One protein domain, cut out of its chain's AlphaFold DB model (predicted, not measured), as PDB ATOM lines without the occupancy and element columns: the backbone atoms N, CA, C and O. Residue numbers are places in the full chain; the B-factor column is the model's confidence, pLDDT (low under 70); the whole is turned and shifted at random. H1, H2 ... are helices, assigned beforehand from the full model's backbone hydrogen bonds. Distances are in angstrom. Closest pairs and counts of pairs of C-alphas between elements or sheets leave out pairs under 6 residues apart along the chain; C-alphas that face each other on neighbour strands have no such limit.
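What this domain is: This is residues 17 to 32 and 77 to 113 of the 206 residues of an uncharacterized protein of Acinetobacter apis (UniProt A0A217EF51). Two short helices, H1 and H2, cross as an X. From H2 the printed part runs out in opposite directions along the longest axis, as a thin tail at residues 77 to 83 and as a wide loop at residues 95 to 113 that folds back on itself. The printed part has 53 residues with two named helices, H1 then H2, and no named strand; the class is all helix, though only 23 of the 53 residues are in named elements. It is only just loose, close to compact, with a radius of gyration of the C-alphas of 12.1 A, and only just elongated, spanning 43 by 22 by 16 A.

Where its parts are: H1, the longest helix, holds residues 19 to 30 and measures 16.3 A from C-alpha 19 at (151.990, 159.057, 176.001) to C-alpha 30 at (150.717, 149.153, 163.113). H2 holds residues 84 to 94 and measures 15.3 A, ending with C-alpha 94 at (146.335, 139.421, 171.301).

How they stand to each other: H1 and H2 touch, and their closest C-alphas, those of Tyr 26 and Met 88, are 5.7 A apart. Their lines stand at a steep tilt of 48 degrees, and they run the same way. Their centres are 10.1 A apart. In H1 and H2 every O i to N i+4 pair is within hydrogen-bond range. Beyond H2, residues 98 to 99 form a short parallel pairing with residues 110 to 111.

The domain as a whole: The two C-alphas farthest apart are those of Gly 77 and Pro 104, at 43.2 A. Residues 33 to 76 are not printed, and C-alphas 32 and 77 are 18.1 A apart across this cut, which lies in the link from H1 to H2. Residues 95 to 113 are a long stretch with no named element. The mean pLDDT of the printed part is 72.3; it is under 70 at 19 residues, among them 26 to 32 and 77 to 84.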
ATOM      1  N   LEU A  17     149.676 158.135 182.322       68.69
ATOM      2  CA  LEU A  17     149.863 157.663 180.949       68.69
ATOM      3  C   LEU A  17     151.169 158.205 180.364       68.69
ATOM      4  O   LEU A  17     151.290 159.389 180.059       68.69
ATOM      5  N   ASP A  18     152.122 157.312 180.095       71.69
ATOM      6  CA  ASP A  18     153.310 157.657 179.309       71.69
ATOM      7  C   ASP A  18     152.945 157.705 177.818       71.69
ATOM      8  O   ASP A  18     153.111 156.738 177.065       71.69
ATOM      9  N   HIS A  19     152.413 158.847 177.384       68.38
ATOM     10  CA  HIS A  19     151.990 159.057 176.001       68.38
ATOM     11  C   HIS A  19     153.116 158.819 174.985       68.38
ATOM     12  O   HIS A  19     152.841 158.405 173.858       68.38
ATOM     13  N   THR A  20     154.375 159.056 175.360       68.44
ATOM     14  CA  THR A  20     155.531 158.864 174.476       68.44
ATOM     15  C   THR A  20     155.783 157.380 174.235       68.44
ATOM     16  O   THR A  20     155.886 156.952 173.081       68.44
ATOM     17  N   LYS A  21     155.812 156.568 175.299       72.19
ATOM     18  CA  LYS A  21     155.954 155.111 175.167       72.19
ATOM     19  C   LYS A  21     154.758 154.491 174.461       72.19
ATOM     20  O   LYS A  21     154.960 153.679 173.561       72.19
ATOM     21  N   ILE A  22     153.537 154.917 174.790       72.81
ATOM     22  CA  ILE A  22     152.310 154.431 174.138       72.81
ATOM     23  C   ILE A  22     152.367 154.682 172.625       72.81
ATOM     24  O   ILE A  22     152.146 153.770 171.832       72.81
ATOM     25  N   LYS A  23     152.748 155.894 172.204       67.81
ATOM     26  CA  LYS A  23     152.925 156.229 170.783       67.81
ATOM     27  C   LYS A  23     153.988 155.363 170.104       67.81
ATOM     28  O   LYS A  23     153.778 154.931 168.972       67.81
ATOM     29  N   SER A  24     155.101 155.093 170.785       71.00
ATOM     30  CA  SER A  24     156.177 154.238 170.268       71.00
ATOM     31  C   SER A  24     155.721 152.790 170.054       71.00
ATOM     32  O   SER A  24     155.914 152.239 168.971       71.00
ATOM     33  N   PHE A  25     155.056 152.184 171.041       70.69
ATOM     34  CA  PHE A  25     154.515 150.826 170.918       70.69
ATOM     35  C   PHE A  25     153.439 150.739 169.835       70.69
ATOM     36  O   PHE A  25     153.452 149.827 169.010       70.69
ATOM     37  N   TYR A  26     152.547 151.727 169.776       69.06
ATOM     38  CA  TYR A  26     151.512 151.785 168.752       69.06
ATOM     39  C   TYR A  26     152.091 151.894 167.330       69.06
ATOM     40  O   TYR A  26     151.569 151.275 166.399       69.06
ATOM     41  N   ALA A  27     153.186 152.641 167.155       65.75
ATOM     42  CA  ALA A  27     153.897 152.749 165.881       65.75
ATOM     43  C   ALA A  27     154.475 151.406 165.415       65.75
ATOM     44  O   ALA A  27     154.399 151.083 164.228       65.75
ATOM     45  N   GLN A  28     155.037 150.637 166.352       65.38
ATOM     46  CA  GLN A  28     155.628 149.323 166.089       65.38
ATOM     47  C   GLN A  28     154.559 148.279 165.741       65.38
ATOM     48  O   GLN A  28     154.763 147.488 164.827       65.38
ATOM     49  N   LEU A  29     153.400 148.321 166.407       65.75
ATOM     50  CA  LEU A  29     152.278 147.411 166.147       65.75
ATOM     51  C   LEU A  29     151.654 147.599 164.762       65.75
ATOM     52  O   LEU A  29     151.326 146.624 164.095       65.75
ATOM     53  N   ASN A  30     151.473 148.848 164.331       61.66
ATOM     54  CA  ASN A  30     150.717 149.153 163.113       61.66
ATOM     55  C   ASN A  30     151.600 149.383 161.878       61.66
ATOM     56  O   ASN A  30     151.078 149.691 160.806       61.66
ATOM     57  N   GLY A  31     152.930 149.313 162.023       49.88
ATOM     58  CA  GLY A  31     153.902 149.485 160.933       49.88
ATOM     59  C   GLY A  31     153.858 150.845 160.216       49.88
ATOM     60  O   GLY A  31     154.577 151.044 159.243       49.88
ATOM     61  N   SER A  32     153.021 151.777 160.684       51.69
ATOM     62  CA  SER A  32     152.644 153.017 159.986       51.69
ATOM     63  C   SER A  32     153.120 154.287 160.710       51.69
ATOM     64  O   SER A  32     152.742 155.393 160.330       51.69
ATOM     65  N   GLY A  77     137.825 164.763 161.555       38.06
ATOM     66  CA  GLY A  77     138.967 164.605 162.450       38.06
ATOM     67  C   GLY A  77     138.515 163.878 163.709       38.06
ATOM     68  O   GLY A  77     137.829 164.464 164.541       38.06
ATOM     69  N   TYR A  78     138.850 162.595 163.830       39.28
ATOM     70  CA  TYR A  78     138.632 161.852 165.065       39.28
ATOM     71  C   TYR A  78     139.872 162.016 165.944       39.28
ATOM     72  O   TYR A  78     140.968 161.607 165.548       39.28
ATOM     73  N   ASP A  79     139.709 162.627 167.115       42.84
ATOM     74  CA  ASP A  79     140.762 162.678 168.123       42.84
ATOM     75  C   ASP A  79     140.887 161.284 168.765       42.84
ATOM     76  O   ASP A  79     140.151 160.916 169.675       42.84
ATOM     77  N   GLY A  80     141.754 160.444 168.192       46.41
ATOM     78  CA  GLY A  80     141.977 159.060 168.631       46.41
ATOM     79  C   GLY A  80     142.825 158.932 169.901       46.41
ATOM     80  O   GLY A  80     143.107 157.810 170.328       46.41
ATOM     81  N   VAL A  81     143.245 160.054 170.497       52.97
ATOM     82  CA  VAL A  81     144.097 160.093 171.693       52.97
ATOM     83  C   VAL A  81     143.494 159.336 172.891       52.97
ATOM     84  O   VAL A  81     144.253 158.598 173.524       52.97
ATOM     85  N   PRO A  82     142.175 159.388 173.184       55.94
ATOM     86  CA  PRO A  82     141.611 158.690 174.346       55.94
ATOM     87  C   PRO A  82     141.579 157.163 174.194       55.94
ATOM     88  O   PRO A  82     141.684 156.434 175.175       55.94
ATOM     89  N   THR A  83     141.433 156.648 172.969       63.66
ATOM     90  CA  THR A  83     141.271 155.202 172.725       63.66
ATOM     91  C   THR A  83     142.587 154.483 172.448       63.66
ATOM     92  O   THR A  83     142.664 153.264 172.592       63.66
ATOM     93  N   MET A  84     143.635 155.218 172.065       67.44
ATOM     94  CA  MET A  84     144.928 154.657 171.663       67.44
ATOM     95  C   MET A  84     145.572 153.723 172.707       67.44
ATOM     96  O   MET A  84     146.022 152.652 172.299       67.44
ATOM     97  N   PRO A  85     145.605 154.041 174.020       72.38
ATOM     98  CA  PRO A  85     146.230 153.159 175.009       72.38
ATOM     99  C   PRO A  85     145.536 151.797 175.091       72.38
ATOM    100  O   PRO A  85     146.193 150.760 175.119       72.38
ATOM    101  N   ARG A  86     144.199 151.796 175.062       74.31
ATOM    102  CA  ARG A  86     143.394 150.575 175.142       74.31
ATOM    103  C   ARG A  86     143.586 149.695 173.912       74.31
ATOM    104  O   ARG A  86     143.831 148.502 174.049       74.31
ATOM    105  N   GLU A  87     143.499 150.278 172.718       72.94
ATOM    106  CA  GLU A  87     143.689 149.532 171.467       72.94
ATOM    107  C   GLU A  87     145.113 148.965 171.363       72.94
ATOM    108  O   GLU A  87     145.297 147.831 170.927       72.94
ATOM    109  N   MET A  88     146.120 149.713 171.829       78.19
ATOM    110  CA  MET A  88     147.502 149.239 171.911       78.19
ATOM    111  C   MET A  88     147.642 148.032 172.845       78.19
ATOM    112  O   MET A  88     148.220 147.025 172.446       78.19
ATOM    113  N   ILE A  89     147.122 148.128 174.075       81.62
ATOM    114  CA  ILE A  89     147.185 147.044 175.067       81.62
ATOM    115  C   ILE A  89     146.484 145.800 174.525       81.62
ATOM    116  O   ILE A  89     147.072 144.724 174.533       81.62
ATOM    117  N   ASN A  90     145.277 145.950 173.976       81.00
ATOM    118  CA  ASN A  90     144.532 144.836 173.391       81.00
ATOM    119  C   ASN A  90     145.293 144.188 172.225       81.00
ATOM    120  O   ASN A  90     145.334 142.964 172.122       81.00
ATOM    121  N   GLY A  91     145.915 144.995 171.358       78.88
ATOM    122  CA  GLY A  91     146.732 144.500 170.251       78.88
ATOM    123  C   GLY A  91     147.969 143.731 170.723       78.88
ATOM    124  O   GLY A  91     148.254 142.655 170.200       78.88
ATOM    125  N   LEU A  92     148.682 144.242 171.732       81.81
ATOM    126  CA  LEU A  92     149.841 143.563 172.322       81.81
ATOM    127  C   LEU A  92     149.444 142.265 173.034       81.81
ATOM    128  O   LEU A  92     150.156 141.272 172.896       81.81
ATOM    129  N   ASP A  93     148.321 142.254 173.759       82.06
ATOM    130  CA  ASP A  93     147.819 141.057 174.452       82.06
ATOM    131  C   ASP A  93     147.443 139.972 173.436       82.06
ATOM    132  O   ASP A  93     147.875 138.828 173.554       82.06
ATOM    133  N   ALA A  94     146.729 140.346 172.365       80.00
ATOM    134  CA  ALA A  94     146.335 139.421 171.301       80.00
ATOM    135  C   ALA A  94     147.533 138.776 170.580       80.00
ATOM    136  O   ALA A  94     147.433 137.645 170.105       80.00
ATOM    137  N   LEU A  95     148.665 139.481 170.501       82.31
ATOM    138  CA  LEU A  95     149.911 138.985 169.912       82.31
ATOM    139  C   LEU A  95     150.812 138.243 170.918       82.31
ATOM    140  O   LEU A  95     151.861 137.734 170.528       82.31
ATOM    141  N   GLY A  96     150.423 138.168 172.194       82.56
ATOM    142  CA  GLY A  96     151.192 137.497 173.242       82.56
ATOM    143  C   GLY A  96     152.408 138.284 173.744       82.56
ATOM    144  O   GLY A  96     153.314 137.693 174.324       82.56
ATOM    145  N   TYR A  97     152.444 139.605 173.538       83.69
ATOM    146  CA  TYR A  97     153.537 140.478 173.990       83.69
ATOM    147  C   TYR A  97     153.344 141.040 175.409       83.69
ATOM    148  O   TYR A  97     154.203 141.781 175.890       83.69
ATOM    149  N   ILE A  98     152.236 140.704 176.080       86.62
ATOM    150  CA  ILE A  98     151.966 141.101 177.466       86.62
ATOM    151  C   ILE A  98     152.171 139.908 178.398       86.62
ATOM    152  O   ILE A  98     151.445 138.918 178.343       86.62
ATOM    153  N   TYR A  99     153.139 140.034 179.300       86.38
ATOM    154  CA  TYR A  99     153.379 139.056 180.360       86.38
ATOM    155  C   TYR A  99     152.501 139.356 181.579       86.38
ATOM    156  O   TYR A  99     152.084 140.492 181.786       86.38
ATOM    157  N   ARG A 100     152.215 138.340 182.401       86.62
ATOM    158  CA  ARG A 100     151.338 138.467 183.586       86.62
ATOM    159  C   ARG A 100     152.051 138.224 184.916       86.62
ATOM    160  O   ARG A 100     151.457 138.411 185.970       86.62
ATOM    161  N   ASP A 101     153.329 137.863 184.851       83.75
ATOM    162  CA  ASP A 101     154.186 137.586 185.998       83.75
ATOM    163  C   ASP A 101     155.447 138.447 185.927       83.75
ATOM    164  O   ASP A 101     155.830 138.902 184.853       83.75
ATOM    165  N   LEU A 102     156.117 138.658 187.058       82.44
ATOM    166  CA  LEU A 102     157.435 139.293 187.114       82.44
ATOM    167  C   LEU A 102     158.506 138.203 187.208       82.44
ATOM    168  O   LEU A 102     158.671 137.599 188.269       82.44
ATOM    169  N   ILE A 103     159.219 137.946 186.109       82.38
ATOM    170  CA  ILE A 103     160.283 136.934 186.037       82.38
ATOM    171  C   ILE A 103     161.526 137.521 185.352       82.38
ATOM    172  O   ILE A 103     161.381 138.347 184.457       82.38
ATOM    173  N   PRO A 104     162.759 137.138 185.726       80.31
ATOM    174  CA  PRO A 104     163.971 137.719 185.134       80.31
ATOM    175  C   PRO A 104     164.009 137.678 183.597       80.31
ATOM    176  O   PRO A 104     164.564 138.572 182.960       80.31
ATOM    177  N   GLU A 105     163.384 136.667 182.996       80.94
ATOM    178  CA  GLU A 105     163.343 136.438 181.553       80.94
ATOM    179  C   GLU A 105     162.475 137.454 180.794       80.94
ATOM    180  O   GLU A 105     162.591 137.551 179.574       80.94
ATOM    181  N   ASN A 106     161.617 138.217 181.483       80.94
ATOM    182  CA  ASN A 106     160.753 139.228 180.867       80.94
ATOM    183  C   ASN A 106     161.199 140.675 181.119       80.94
ATOM    184  O   ASN A 106     160.426 141.615 180.915       80.94
ATOM    185  N   LEU A 107     162.459 140.868 181.515       80.00
ATOM    186  CA  LEU A 107     163.055 142.192 181.635       80.00
ATOM    187  C   LEU A 107     162.944 142.964 180.306       80.00
ATOM    188  O   LEU A 107     163.415 142.511 179.265       80.00
ATOM    189  N   GLY A 108     162.347 144.157 180.354       76.62
ATOM    190  CA  GLY A 108     162.137 145.010 179.177       76.62
ATOM    191  C   GLY A 108     160.854 144.715 178.391       76.62
ATOM    192  O   GLY A 108     160.507 145.493 177.501       76.62
ATOM    193  N   SER A 109     160.126 143.654 178.738       82.50
ATOM    194  CA  SER A 109     158.814 143.352 178.165       82.50
ATOM    195  C   SER A 109     157.696 144.158 178.829       82.50
ATOM    196  O   SER A 109     157.840 144.667 179.943       82.50
ATOM    197  N   LEU A 110     156.546 144.259 178.152       84.50
ATOM    198  CA  LEU A 110     155.338 144.817 178.753       84.50
ATOM    199  C   LEU A 110     154.713 143.778 179.696       84.50
ATOM    200  O   LEU A 110     154.531 142.621 179.314       84.50
ATOM    201  N   VAL A 111     154.359 144.193 180.911       86.38
ATOM    202  CA  VAL A 111     153.758 143.312 181.919       86.38
ATOM    203  C   VAL A 111     152.458 143.928 182.428       86.38
ATOM    204  O   VAL A 111     152.415 145.115 182.748       86.38
ATOM    205  N   LEU A 112     151.402 143.122 182.507       86.69
ATOM    206  CA  LEU A 112     150.127 143.472 183.123       86.69
ATOM    207  C   LEU A 112     150.040 142.809 184.495       86.69
ATOM    208  O   LEU A 112     149.995 141.584 184.597       86.69
ATOM    209  N   LEU A 113     149.991 143.626 185.543       85.19
ATOM    210  CA  LEU A 113     150.007 143.169 186.929       85.19
ATOM    211  C   LEU A 113     148.772 143.670 187.668       85.19
ATOM    212  O   LEU A 113     148.275 144.763 187.405       85.19
TER     213      LEU A 113